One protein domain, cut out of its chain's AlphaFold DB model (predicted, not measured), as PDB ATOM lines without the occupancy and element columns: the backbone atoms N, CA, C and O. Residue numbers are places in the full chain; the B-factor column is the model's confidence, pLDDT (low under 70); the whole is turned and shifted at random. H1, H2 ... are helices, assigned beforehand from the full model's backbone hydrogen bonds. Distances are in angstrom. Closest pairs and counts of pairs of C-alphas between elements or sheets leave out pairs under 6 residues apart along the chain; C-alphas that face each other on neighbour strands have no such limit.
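AT A GLANCE: This is residues 79 to 170 of the 300 residues of an uncharacterized protein of Myxococcales bacterium (UniProt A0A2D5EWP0). Four helices make two crossed pairs: H1 and H2 run side by side in opposite ways, and H3 and H4 pass over one side of that pair, H4 crossing H1 closely. Three short links fold the chain back each time. The 92 printed residues hold four named helices, H1 to H4 in chain order, and no named strand; the class is all helix. The whole is compact, with a radius of gyration of the C-alphas of 12.8 A, and elongated, spanning 39 by 23 by 18 A.

IN THESE COORDINATES: H3, residues 122 to 142, measures 30.8 A and begins at C-alpha 122 (164.140, 76.093, 20.833). H4, residues 150 to 170, is also 30.8 A long and ends at C-alpha 170 (156.738, 73.652, 31.763). H1, residues 80 to 96, spans 24.2 A from C-alpha 80 (170.140, 72.502, 35.901). H2, residues 103 to 116, spans 19.9 A.

HOW THE PARTS SIT: H3 and H1 are the hubs, touching three helices each. H1, H2 and H3 form an up-and-down bundle, each running against the one before. H3 touches H2, closest at C-alphas 125 and 111, 5.8 A, a steep tilt of 44 degrees. Residues 133 to 141 of H3 touch residues 91 to 96 of H1, closest at C-alphas 140 and 96, 4.8 A; the tilt of 36 degrees is only just steep. H1 and H2, a helical hairpin, touch at a shallow tilt of 9 degrees, with C-alphas 84 and 110 closest at 6.2 A. H4 touches H1 at a steep tilt of 53 degrees, opposite ways, with C-alphas 161 and 85 closest at 4.5 A. H3 and H4 only just touch, with 3 pairs of C-alphas within 8 A. Every O i to N i+4 pair is within hydrogen-bond range in H1, H2 and H3, and 16 of 17 in H4.

THE WHOLE: The C-alphas farthest apart, those of His 118 and Arg 146, are 39.2 A apart. The printed part has no cut, and no link is long. Residues 143 to 155, of which 150 to 155 belong to H4, have pLDDT under 70.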
ATOM      1  N   GLY A  79     173.419  71.394  39.457       83.25
ATOM      2  CA  GLY A  79     172.362  70.856  38.602       83.25
ATOM      3  C   GLY A  79     171.603  71.956  37.845       83.25
ATOM      4  O   GLY A  79     171.634  73.131  38.217       83.25
ATOM      5  N   THR A  80     170.885  71.577  36.782       88.38
ATOM      6  CA  THR A  80     170.140  72.502  35.901       88.38
ATOM      7  C   THR A  80     169.278  73.510  36.670       88.38
ATOM      8  O   THR A  80     169.218  74.676  36.288       88.38
ATOM      9  N   GLU A  81     168.633  73.082  37.761       88.31
ATOM     10  CA  GLU A  81     167.834  73.958  38.629       88.31
ATOM     11  C   GLU A  81     168.667  75.100  39.222       88.31
ATOM     12  O   GLU A  81     168.268  76.256  39.103       88.31
ATOM     13  N   GLU A  82     169.833  74.808  39.804       87.00
ATOM     14  CA  GLU A  82     170.671  75.811  40.472       87.00
ATOM     15  C   GLU A  82     171.297  76.789  39.468       87.00
ATOM     16  O   GLU A  82     171.371  77.995  39.723       87.00
ATOM     17  N   ALA A  83     171.672  76.299  38.281       92.31
ATOM     18  CA  ALA A  83     172.165  77.146  37.197       92.31
ATOM     19  C   ALA A  83     171.094  78.150  36.729       92.31
ATOM     20  O   ALA A  83     171.369  79.346  36.598       92.31
ATOM     21  N   LEU A  84     169.854  77.692  36.528       93.44
ATOM     22  CA  LEU A  84     168.735  78.574  36.182       93.44
ATOM     23  C   LEU A  84     168.397  79.525  37.332       93.44
ATOM     24  O   LEU A  84     168.204  80.717  37.096       93.44
ATOM     25  N   ALA A  85     168.364  79.023  38.568       90.69
ATOM     26  CA  ALA A  85     168.078  79.818  39.756       90.69
ATOM     27  C   ALA A  85     169.085  80.959  39.916       90.69
ATOM     28  O   ALA A  85     168.691  82.094  40.158       90.69
ATOM     29  N   THR A  86     170.370  80.698  39.682       93.75
ATOM     30  CA  THR A  86     171.421  81.723  39.739       93.75
ATOM     31  C   THR A  86     171.175  82.847  38.730       93.75
ATOM     32  O   THR A  86     171.282  84.030  39.068       93.75
ATOM     33  N   ILE A  87     170.798  82.503  37.493       95.62
ATOM     34  CA  ILE A  87     170.491  83.498  36.456       95.62
ATOM     35  C   ILE A  87     169.259  84.315  36.863       95.62
ATOM     36  O   ILE A  87     169.295  85.545  36.836       95.62
ATOM     37  N   ILE A  88     168.188  83.641  37.288       94.88
ATOM     38  CA  ILE A  88     166.923  84.277  37.671       94.88
ATOM     39  C   ILE A  88     167.102  85.185  38.893       94.88
ATOM     40  O   ILE A  88     166.573  86.295  38.910       94.88
ATOM     41  N   GLU A  89     167.884  84.768  39.891       91.94
ATOM     42  CA  GLU A  89     168.237  85.600  41.043       91.94
ATOM     43  C   GLU A  89     168.901  86.902  40.582       91.94
ATOM     44  O   GLU A  89     168.540  87.981  41.057       91.94
ATOM     45  N   GLY A  90     169.828  86.820  39.623       92.19
ATOM     46  CA  GLY A  90     170.465  87.990  39.026       92.19
ATOM     47  C   GLY A  90     169.459  88.952  38.387       92.19
ATOM     48  O   GLY A  90     169.567  90.164  38.582       92.19
ATOM     49  N   VAL A  91     168.458  88.426  37.673       93.12
ATOM     50  CA  VAL A  91     167.378  89.227  37.067       93.12
ATOM     51  C   VAL A  91     166.547  89.916  38.139       93.12
ATOM     52  O   VAL A  91     166.361  91.128  38.068       93.12
ATOM     53  N   ILE A  92     166.096  89.166  39.151       88.62
ATOM     54  CA  ILE A  92     165.301  89.709  40.257       88.62
ATOM     55  C   ILE A  92     166.085  90.828  40.941       88.62
ATOM     56  O   ILE A  92     165.564  91.926  41.096       88.62
ATOM     57  N   ARG A  93     167.356  90.606  41.291       88.12
ATOM     58  CA  ARG A  93     168.183  91.618  41.968       88.12
ATOM     59  C   ARG A  93     168.345  92.894  41.151       88.12
ATOM     60  O   ARG A  93     168.235  93.978  41.724       88.12
ATOM     61  N   LYS A  94     168.604  92.773  39.845       89.94
ATOM     62  CA  LYS A  94     168.742  93.925  38.944       89.94
ATOM     63  C   LYS A  94     167.428  94.691  38.836       89.94
ATOM     64  O   LYS A  94     167.395  95.869  39.178       89.94
ATOM     65  N   ALA A  95     166.353  94.000  38.457       87.00
ATOM     66  CA  ALA A  95     165.040  94.607  38.259       87.00
ATOM     67  C   ALA A  95     164.560  95.316  39.530       87.00
ATOM     68  O   ALA A  95     164.104  96.454  39.503       87.00
ATOM     69  N   ALA A  96     164.738  94.661  40.671       81.56
ATOM     70  CA  ALA A  96     164.245  95.143  41.943       81.56
ATOM     71  C   ALA A  96     165.154  96.237  42.562       81.56
ATOM     72  O   ALA A  96     164.766  96.887  43.532       81.56
ATOM     73  N   SER A  97     166.347  96.472  42.000       82.25
ATOM     74  CA  SER A  97     167.249  97.582  42.357       82.25
ATOM     75  C   SER A  97     167.215  98.733  41.342       82.25
ATOM     76  O   SER A  97     168.140  99.545  41.330       82.25
ATOM     77  N   ASP A  98     166.190  98.783  40.480       81.50
ATOM     78  CA  ASP A  98     166.054  99.759  39.385       81.50
ATOM     79  C   ASP A  98     167.281  99.780  38.445       81.50
ATOM     80  O   ASP A  98     167.693 100.812  37.914       81.50
ATOM     81  N   GLN A  99     167.927  98.620  38.278       85.44
ATOM     82  CA  GLN A  99     169.015  98.426  37.324       85.44
ATOM     83  C   GLN A  99     168.473  97.840  36.024       85.44
ATOM     84  O   GLN A  99     167.573  97.000  36.028       85.44
ATOM     85  N   GLU A 100     169.082  98.239  34.910       89.44
ATOM     86  CA  GLU A 100     168.748  97.710  33.591       89.44
ATOM     87  C   GLU A 100     168.991  96.192  33.531       89.44
ATOM     88  O   GLU A 100     170.062  95.680  33.885       89.44
ATOM     89  N   VAL A 101     167.961  95.463  33.098       92.56
ATOM     90  CA  VAL A 101     168.035  94.032  32.813       92.56
ATOM     91  C   VAL A 101     168.357  93.877  31.332       92.56
ATOM     92  O   VAL A 101     167.567  94.253  30.475       92.56
ATOM     93  N   GLU A 102     169.509  93.287  31.032       94.75
ATOM     94  CA  GLU A 102     169.916  92.931  29.667       94.75
ATOM     95  C   GLU A 102     169.119  91.702  29.193       94.75
ATOM     96  O   GLU A 102     169.632  90.582  29.161       94.75
ATOM     97  N   GLU A 103     167.833  91.888  28.881       92.50
ATOM     98  CA  GLU A 103     166.872  90.800  28.633       92.50
ATOM     99  C   GLU A 103     167.366  89.810  27.570       92.50
ATOM    100  O   GLU A 103     167.258  88.599  27.749       92.50
ATOM    101  N   VAL A 104     167.999  90.307  26.503       93.25
ATOM    102  CA  VAL A 104     168.544  89.475  25.417       93.25
ATOM    103  C   VAL A 104     169.665  88.550  25.907       93.25
ATOM    104  O   VAL A 104     169.736  87.392  25.490       93.25
ATOM    105  N   GLU A 105     170.544  89.043  26.781       94.56
ATOM    106  CA  GLU A 105     171.624  88.238  27.357       94.56
ATOM    107  C   GLU A 105     171.065  87.199  28.333       94.56
ATOM    108  O   GLU A 105     171.385  86.017  28.224       94.56
ATOM    109  N   VAL A 106     170.147  87.613  29.206       95.81
ATOM    110  CA  VAL A 106     169.480  86.717  30.160       95.81
ATOM    111  C   VAL A 106     168.729  85.598  29.434       95.81
ATOM    112  O   VAL A 106     168.870  84.427  29.789       95.81
ATOM    113  N   MET A 107     167.959  85.927  28.390       95.31
ATOM    114  CA  MET A 107     167.250  84.939  27.572       95.31
ATOM    115  C   MET A 107     168.206  83.933  26.938       95.31
ATOM    116  O   MET A 107     167.913  82.734  26.914       95.31
ATOM    117  N   ARG A 108     169.342  84.409  26.412       94.56
ATOM    118  CA  ARG A 108     170.379  83.552  25.827       94.56
ATOM    119  C   ARG A 108     170.938  82.597  26.876       94.56
ATOM    120  O   ARG A 108     171.065  81.406  26.590       94.56
ATOM    121  N   ASP A 109     171.249  83.096  28.065       96.44
ATOM    122  CA  ASP A 109     171.865  82.307  29.129       96.44
ATOM    123  C   ASP A 109     170.889  81.238  29.654       96.44
ATOM    124  O   ASP A 109     171.230  80.053  29.660       96.44
ATOM    125  N   LEU A 110     169.634  81.610  29.949       95.81
ATOM    126  CA  LEU A 110     168.577  80.655  30.319       95.81
ATOM    127  C   LEU A 110     168.350  79.607  29.223       95.81
ATOM    128  O   LEU A 110     168.289  78.408  29.495       95.81
ATOM    129  N   SER A 111     168.255  80.044  27.963       94.06
ATOM    130  CA  SER A 111     168.043  79.147  26.823       94.06
ATOM    131  C   SER A 111     169.201  78.175  26.612       94.06
ATOM    132  O   SER A 111     168.962  77.072  26.119       94.06
ATOM    133  N   THR A 112     170.427  78.573  26.962       95.44
ATOM    134  CA  THR A 112     171.627  77.730  26.877       95.44
ATOM    135  C   THR A 112     171.570  76.630  27.928       95.44
ATOM    136  O   THR A 112     171.595  75.458  27.562       95.44
ATOM    137  N   VAL A 113     171.352  76.988  29.199       95.31
ATOM    138  CA  VAL A 113     171.229  76.016  30.301       95.31
ATOM    139  C   VAL A 113     170.120  74.996  30.021       95.31
ATOM    140  O   VAL A 113     170.318  73.788  30.141       95.31
ATOM    141  N   LEU A 114     168.955  75.463  29.566       94.56
ATOM    142  CA  LEU A 114     167.836  74.591  29.203       94.56
ATOM    143  C   LEU A 114     168.140  73.700  27.983       94.56
ATOM    144  O   LEU A 114     167.667  72.566  27.921       94.56
ATOM    145  N   ALA A 115     168.892  74.194  26.992       93.19
ATOM    146  CA  ALA A 115     169.272  73.406  25.818       93.19
ATOM    147  C   ALA A 115     170.258  72.285  26.172       93.19
ATOM    148  O   ALA A 115     170.096  71.162  25.679       93.19
ATOM    149  N   ASP A 116     171.227  72.585  27.037       93.88
ATOM    150  CA  ASP A 116     172.219  71.632  27.540       93.88
ATOM    151  C   ASP A 116     171.548  70.522  28.360       93.88
ATOM    152  O   ASP A 116     171.899  69.352  28.226       93.88
ATOM    153  N   ALA A 117     170.496  70.865  29.109       90.00
ATOM    154  CA  ALA A 117     169.642  69.912  29.821       90.00
ATOM    155  C   ALA A 117     168.621  69.178  28.924       90.00
ATOM    156  O   ALA A 117     167.819  68.389  29.420       90.00
ATOM    157  N   HIS A 118     168.619  69.436  27.612       92.38
ATOM    158  CA  HIS A 118     167.669  68.871  26.645       92.38
ATOM    159  C   HIS A 118     166.186  69.151  26.964       92.38
ATOM    160  O   HIS A 118     165.310  68.347  26.643       92.38
ATOM    161  N   LEU A 119     165.894  70.315  27.550       90.19
ATOM    162  CA  LEU A 119     164.549  70.738  27.939       90.19
ATOM    163  C   LEU A 119     163.877  71.581  26.846       90.19
ATOM    164  O   LEU A 119     164.400  72.610  26.399       90.19
ATOM    165  N   GLY A 120     162.685  71.145  26.427       91.25
ATOM    166  CA  GLY A 120     161.860  71.799  25.412       91.25
ATOM    167  C   GLY A 120     162.497  71.931  24.018       91.25
ATOM    168  O   GLY A 120     163.660  71.611  23.764       91.25
ATOM    169  N   SER A 121     161.718  72.439  23.066       94.62
ATOM    170  CA  SER A 121     162.225  72.899  21.767       94.62
ATOM    171  C   SER A 121     162.788  74.321  21.859       94.62
ATOM    172  O   SER A 121     162.473  75.069  22.782       94.62
ATOM    173  N   ALA A 122     163.590  74.735  20.874       94.19
ATOM    174  CA  ALA A 122     164.140  76.093  20.833       94.19
ATOM    175  C   ALA A 122     163.051  77.184  20.870       94.19
ATOM    176  O   ALA A 122     163.227  78.193  21.544       94.19
ATOM    177  N   SER A 123     161.916  76.965  20.193       94.88
ATOM    178  CA  SER A 123     160.786  77.899  20.221       94.88
ATOM    179  C   SER A 123     160.112  77.949  21.591       94.88
ATOM    180  O   SER A 123     159.842  79.038  22.078       94.88
ATOM    181  N   GLN A 124     159.902  76.795  22.236       91.62
ATOM    182  CA  GLN A 124     159.327  76.745  23.585       91.62
ATOM    183  C   GLN A 124     160.244  77.416  24.612       91.62
ATOM    184  O   GLN A 124     159.768  78.184  25.436       91.62
ATOM    185  N   ARG A 125     161.563  77.178  24.545       96.12
ATOM    186  CA  ARG A 125     162.524  77.851  25.429       96.12
ATOM    187  C   ARG A 125     162.478  79.366  25.261       96.12
ATOM    188  O   ARG A 125     162.409  80.068  26.263       96.12
ATOM    189  N   ALA A 126     162.474  79.858  24.022       92.69
ATOM    190  CA  ALA A 126     162.399  81.292  23.754       92.69
ATOM    191  C   ALA A 126     161.106  81.903  24.316       92.69
ATOM    192  O   ALA A 126     161.169  82.870  25.063       92.69
ATOM    193  N   GLU A 127     159.955  81.292  24.026       92.69
ATOM    194  CA  GLU A 127     158.648  81.747  24.517       92.69
ATOM    195  C   GLU A 127     158.575  81.774  26.052       92.69
ATOM    196  O   GLU A 127     158.141  82.761  26.643       92.69
ATOM    197  N   LYS A 128     159.017  80.700  26.719       91.19
ATOM    198  CA  LYS A 128     158.912  80.577  28.179       91.19
ATOM    199  C   LYS A 128     159.911  81.446  28.935       91.19
ATOM    200  O   LYS A 128     159.560  81.997  29.976       91.19
ATOM    201  N   THR A 129     161.133  81.598  28.422       94.75
ATOM    202  CA  THR A 129     162.137  82.480  29.040       94.75
ATOM    203  C   THR A 129     161.767  83.954  28.892       94.75
ATOM    204  O   THR A 129     161.875  84.688  29.869       94.75
ATOM    205  N   ASP A 130     161.251  84.362  27.728       93.69
ATOM    206  CA  ASP A 130     160.729  85.715  27.490       93.69
ATOM    207  C   ASP A 130     159.586  86.049  28.461       93.69
ATOM    208  O   ASP A 130     159.649  87.029  29.207       93.69
ATOM    209  N   ALA A 131     158.588  85.160  28.560       89.31
ATOM    210  CA  ALA A 131     157.474  85.328  29.491       89.31
ATOM    211  C   ALA A 131     157.933  85.407  30.958       89.31
ATOM    212  O   ALA A 131     157.414  86.216  31.730       89.31
ATOM    213  N   LEU A 132     158.904  84.581  31.363       92.19
ATOM    214  CA  LEU A 132     159.451  84.607  32.718       92.19
ATOM    215  C   LEU A 132     160.111  85.956  33.036       92.19
ATOM    216  O   LEU A 132     159.817  86.545  34.076       92.19
ATOM    217  N   ILE A 133     160.977  86.449  32.147       93.38
ATOM    218  CA  ILE A 133     161.702  87.712  32.345       93.38
ATOM    219  C   ILE A 133     160.723  88.883  32.396       93.38
ATOM    220  O   ILE A 133     160.774  89.668  33.345       93.38
ATOM    221  N   GLY A 134     159.779  88.952  31.451       88.69
ATOM    222  CA  GLY A 134     158.756  89.998  31.431       88.69
ATOM    223  C   GLY A 134     157.941  90.045  32.726       88.69
ATOM    224  O   GLY A 134     157.695  91.123  33.267       88.69
ATOM    225  N   ASN A 135     157.595  88.882  33.289       85.81
ATOM    226  CA  ASN A 135     156.905  88.799  34.578       85.81
ATOM    227  C   ASN A 135     157.763  89.295  35.753       85.81
ATOM    228  O   ASN A 135     157.232  89.952  36.650       85.81
ATOM    229  N   ILE A 136     159.066  88.994  35.775       87.19
ATOM    230  CA  ILE A 136     159.976  89.475  36.829       87.19
ATOM    231  C   ILE A 136     160.088  91.000  36.774       87.19
ATOM    232  O   ILE A 136     159.930  91.659  37.801       87.19
ATOM    233  N   VAL A 137     160.322  91.559  35.584       86.81
ATOM    234  CA  VAL A 137     160.484  93.007  35.385       86.81
ATOM    235  C   VAL A 137     159.198  93.756  35.734       86.81
ATOM    236  O   VAL A 137     159.246  94.731  36.483       86.81
ATOM    237  N   ALA A 138     158.043  93.272  35.266       83.31
ATOM    238  CA  ALA A 138     156.751  93.883  35.573       83.31
ATOM    239  C   ALA A 138     156.479  93.925  37.085       83.31
ATOM    240  O   ALA A 138     156.093  94.964  37.611       83.31
ATOM    241  N   ARG A 139     156.748  92.825  37.801       79.81
ATOM    242  CA  ARG A 139     156.559  92.760  39.260       79.81
ATOM    243  C   ARG A 139     157.541  93.632  40.027       79.81
ATOM    244  O   ARG A 139     157.165  94.246  41.018       79.81
ATOM    245  N   ALA A 140     158.794  93.692  39.588       79.31
ATOM    246  CA  ALA A 140     159.788  94.549  40.219       79.31
ATOM    247  C   ALA A 140     159.418  96.036  40.103       79.31
ATOM    248  O   ALA A 140     159.615  96.779  41.057       79.31
ATOM    249  N   ALA A 141     158.818  96.453  38.982       75.06
ATOM    250  CA  ALA A 141     158.332  97.820  38.794       75.06
ATOM    251  C   ALA A 141     157.179  98.201  39.747       75.06
ATOM    252  O   ALA A 141     156.966  99.382  40.015       75.06
ATOM    253  N   GLU A 142     156.435  97.217  40.261       71.50
ATOM    254  CA  GLU A 142     155.370  97.419  41.251       71.50
ATOM    255  C   GLU A 142     155.899  97.471  42.696       71.50
ATOM    256  O   GLU A 142     155.196  97.946  43.593       71.50
ATOM    257  N   ALA A 143     157.132  97.015  42.942       66.25
ATOM    258  CA  ALA A 143     157.742  97.009  44.265       66.25
ATOM    259  C   ALA A 143     158.334  98.389  44.613       66.25
ATOM    260  O   ALA A 143     159.127  98.960  43.868       66.25
ATOM    261  N   ASP A 144     157.968  98.937  45.777       58.03
ATOM    262  CA  ASP A 144     158.487 100.221  46.267       58.03
ATOM    263  C   ASP A 144     160.008 100.078  46.504       58.03
ATOM    264  O   ASP A 144     160.418  99.296  47.360       58.03
ATOM    265  N   GLY A 145     160.840 100.796  45.732       56.72
ATOM    266  CA  GLY A 145     162.300 100.612  45.572       56.72
ATOM    267  C   GLY A 145     163.190 100.863  46.802       56.72
ATOM    268  O   GLY A 145     164.328 101.326  46.690       56.72
ATOM    269  N   ARG A 146     162.694 100.599  48.010       57.66
ATOM    270  CA  ARG A 146     163.478 100.603  49.245       57.66
ATOM    271  C   ARG A 146     164.223  99.273  49.309       57.66
ATOM    272  O   ARG A 146     163.604  98.230  49.474       57.66
ATOM    273  N   GLY A 147     165.540  99.343  49.118       52.44
ATOM    274  CA  GLY A 147     166.422  98.190  48.928       52.44
ATOM    275  C   GLY A 147     166.325  97.065  49.967       52.44
ATOM    276  O   GLY A 147     165.735  97.204  51.038       52.44
ATOM    277  N   TYR A 148     166.952  95.940  49.619       60.06
ATOM    278  CA  TYR A 148     166.747  94.647  50.269       60.06
ATOM    279  C   TYR A 148     167.516  94.480  51.592       60.06
ATOM    280  O   TYR A 148     168.722  94.714  51.659       60.06
ATOM    281  N   GLY A 149     166.826  94.049  52.650       61.84
ATOM    282  CA  GLY A 149     167.407  93.521  53.887       61.84
ATOM    283  C   GLY A 149     167.640  92.003  53.837       61.84
ATOM    284  O   GLY A 149     167.201  91.322  52.914       61.84
ATOM    285  N   GLU A 150     168.282  91.446  54.872       56.91
ATOM    286  CA  GLU A 150     168.685  90.021  54.944       56.91
ATOM    287  C   GLU A 150     167.522  89.025  54.711       56.91
ATOM    288  O   GLU A 150     167.711  87.984  54.086       56.91
ATOM    289  N   MET A 151     166.305  89.346  55.170       55.19
ATOM    290  CA  MET A 151     165.110  88.507  54.967       55.19
ATOM    291  C   MET A 151     164.670  88.464  53.493       55.19
ATOM    292  O   MET A 151     164.190  87.440  53.011       55.19
ATOM    293  N   GLN A 152     164.881  89.553  52.753       69.69
ATOM    294  CA  GLN A 152     164.543  89.619  51.334       69.69
ATOM    295  C   GLN A 152     165.560  88.862  50.472       69.69
ATOM    296  O   GLN A 152     165.169  88.263  49.478       69.69
ATOM    297  N   ASP A 153     166.833  88.777  50.877       69.56
ATOM    298  CA  ASP A 153     167.840  87.973  50.165       69.56
ATOM    299  C   ASP A 153     167.525  86.474  50.164       69.56
ATOM    300  O   ASP A 153     167.754  85.780  49.171       69.56
ATOM    301  N   GLN A 154     167.016  85.955  51.283       66.19
ATOM    302  CA  GLN A 154     166.554  84.570  51.353       66.19
ATOM    303  C   GLN A 154     165.312  84.367  50.477       66.19
ATOM    304  O   GLN A 154     165.221  83.373  49.757       66.19
ATOM    305  N   ALA A 155     164.389  85.330  50.495       69.94
ATOM    306  CA  ALA A 155     163.176  85.270  49.695       69.94
ATOM    307  C   ALA A 155     163.465  85.330  48.182       69.94
ATOM    308  O   ALA A 155     162.835  84.588  47.429       69.94
ATOM    309  N   ILE A 156     164.440  86.141  47.744       81.38
ATOM    310  CA  ILE A 156     164.873  86.237  46.338       81.38
ATOM    311  C   ILE A 156     165.446  84.896  45.876       81.38
ATOM    312  O   ILE A 156     165.024  84.380  44.843       81.38
ATOM    313  N   ARG A 157     166.359  84.306  46.658       80.44
ATOM    314  CA  ARG A 157     166.936  82.985  46.360       80.44
ATOM    315  C   ARG A 157     165.870  81.899  46.269       80.44
ATOM    316  O   ARG A 157     165.869  81.112  45.326       80.44
ATOM    317  N   GLY A 158     164.925  81.910  47.210       74.19
ATOM    318  CA  GLY A 158     163.738  81.062  47.154       74.19
ATOM    319  C   GLY A 158     162.974  81.252  45.844       74.19
ATOM    320  O   GLY A 158     162.800  80.289  45.109       74.19
ATOM    321  N   GLN A 159     162.591  82.485  45.489       81.56
ATOM    322  CA  GLN A 159     161.838  82.747  44.249       81.56
ATOM    323  C   GLN A 159     162.569  82.284  43.002       81.56
ATOM    324  O   GLN A 159     161.943  81.726  42.102       81.56
ATOM    325  N   ALA A 160     163.873  82.518  42.943       87.50
ATOM    326  CA  ALA A 160     164.661  82.181  41.780       87.50
ATOM    327  C   ALA A 160     164.686  80.668  41.527       87.50
ATOM    328  O   ALA A 160     164.446  80.235  40.399       87.50
ATOM    329  N   ARG A 161     164.862  79.860  42.582       83.88
ATOM    330  CA  ARG A 161     164.759  78.393  42.497       83.88
ATOM    331  C   ARG A 161     163.372  77.932  42.064       83.88
ATOM    332  O   ARG A 161     163.245  77.042  41.233       83.88
ATOM    333  N   LEU A 162     162.316  78.580  42.546       76.19
ATOM    334  CA  LEU A 162     160.948  78.231  42.151       76.19
ATOM    335  C   LEU A 162     160.651  78.544  40.689       76.19
ATOM    336  O   LEU A 162     160.054  77.738  39.979       76.19
ATOM    337  N   MET A 163     161.089  79.710  40.228       85.44
ATOM    338  CA  MET A 163     160.990  80.090  38.826       85.44
ATOM    339  C   MET A 163     161.792  79.136  37.933       85.44
ATOM    340  O   MET A 163     161.298  78.757  36.873       85.44
ATOM    341  N   ALA A 164     162.971  78.691  38.382       89.06
ATOM    342  CA  ALA A 164     163.762  77.673  37.694       89.06
ATOM    343  C   ALA A 164     163.009  76.340  37.579       89.06
ATOM    344  O   ALA A 164     162.877  75.811  36.477       89.06
ATOM    345  N   ARG A 165     162.459  75.828  38.686       82.31
ATOM    346  CA  ARG A 165     161.665  74.586  38.711       82.31
ATOM    347  C   ARG A 165     160.461  74.657  37.785       82.31
ATOM    348  O   ARG A 165     160.304  73.792  36.933       82.31
ATOM    349  N   ASN A 166     159.663  75.722  37.883       81.50
ATOM    350  CA  ASN A 166     158.500  75.909  37.016       81.50
ATOM    351  C   ASN A 166     158.900  75.927  35.538       81.50
ATOM    352  O   ASN A 166     158.246  75.288  34.717       81.50
ATOM    353  N   LEU A 167     159.995  76.612  35.199       86.88
ATOM    354  CA  LEU A 167     160.507  76.652  33.834       86.88
ATOM    355  C   LEU A 167     160.939  75.260  33.342       86.88
ATOM    356  O   LEU A 167     160.632  74.899  32.207       86.88
ATOM    357  N   ILE A 168     161.601  74.464  34.190       85.62
ATOM    358  CA  ILE A 168     161.967  73.072  33.888       85.62
ATOM    359  C   ILE A 168     160.708  72.236  33.621       85.62
ATOM    360  O   ILE A 168     160.614  71.594  32.571       85.62
ATOM    361  N   THR A 169     159.727  72.279  34.524       77.00
ATOM    362  CA  THR A 169     158.493  71.482  34.438       77.00
ATOM    363  C   THR A 169     157.638  71.876  33.230       77.00
ATOM    364  O   THR A 169     157.175  71.007  32.491       77.00
ATOM    365  N   GLU A 170     157.480  73.173  32.942       80.31
ATOM    366  CA  GLU A 170     156.738  73.652  31.763       80.31
ATOM    367  C   GLU A 170     157.376  73.226  30.431       80.31
ATOM    368  O   GLU A 170     156.686  73.109  29.415       80.31
TER     369      GLU A 170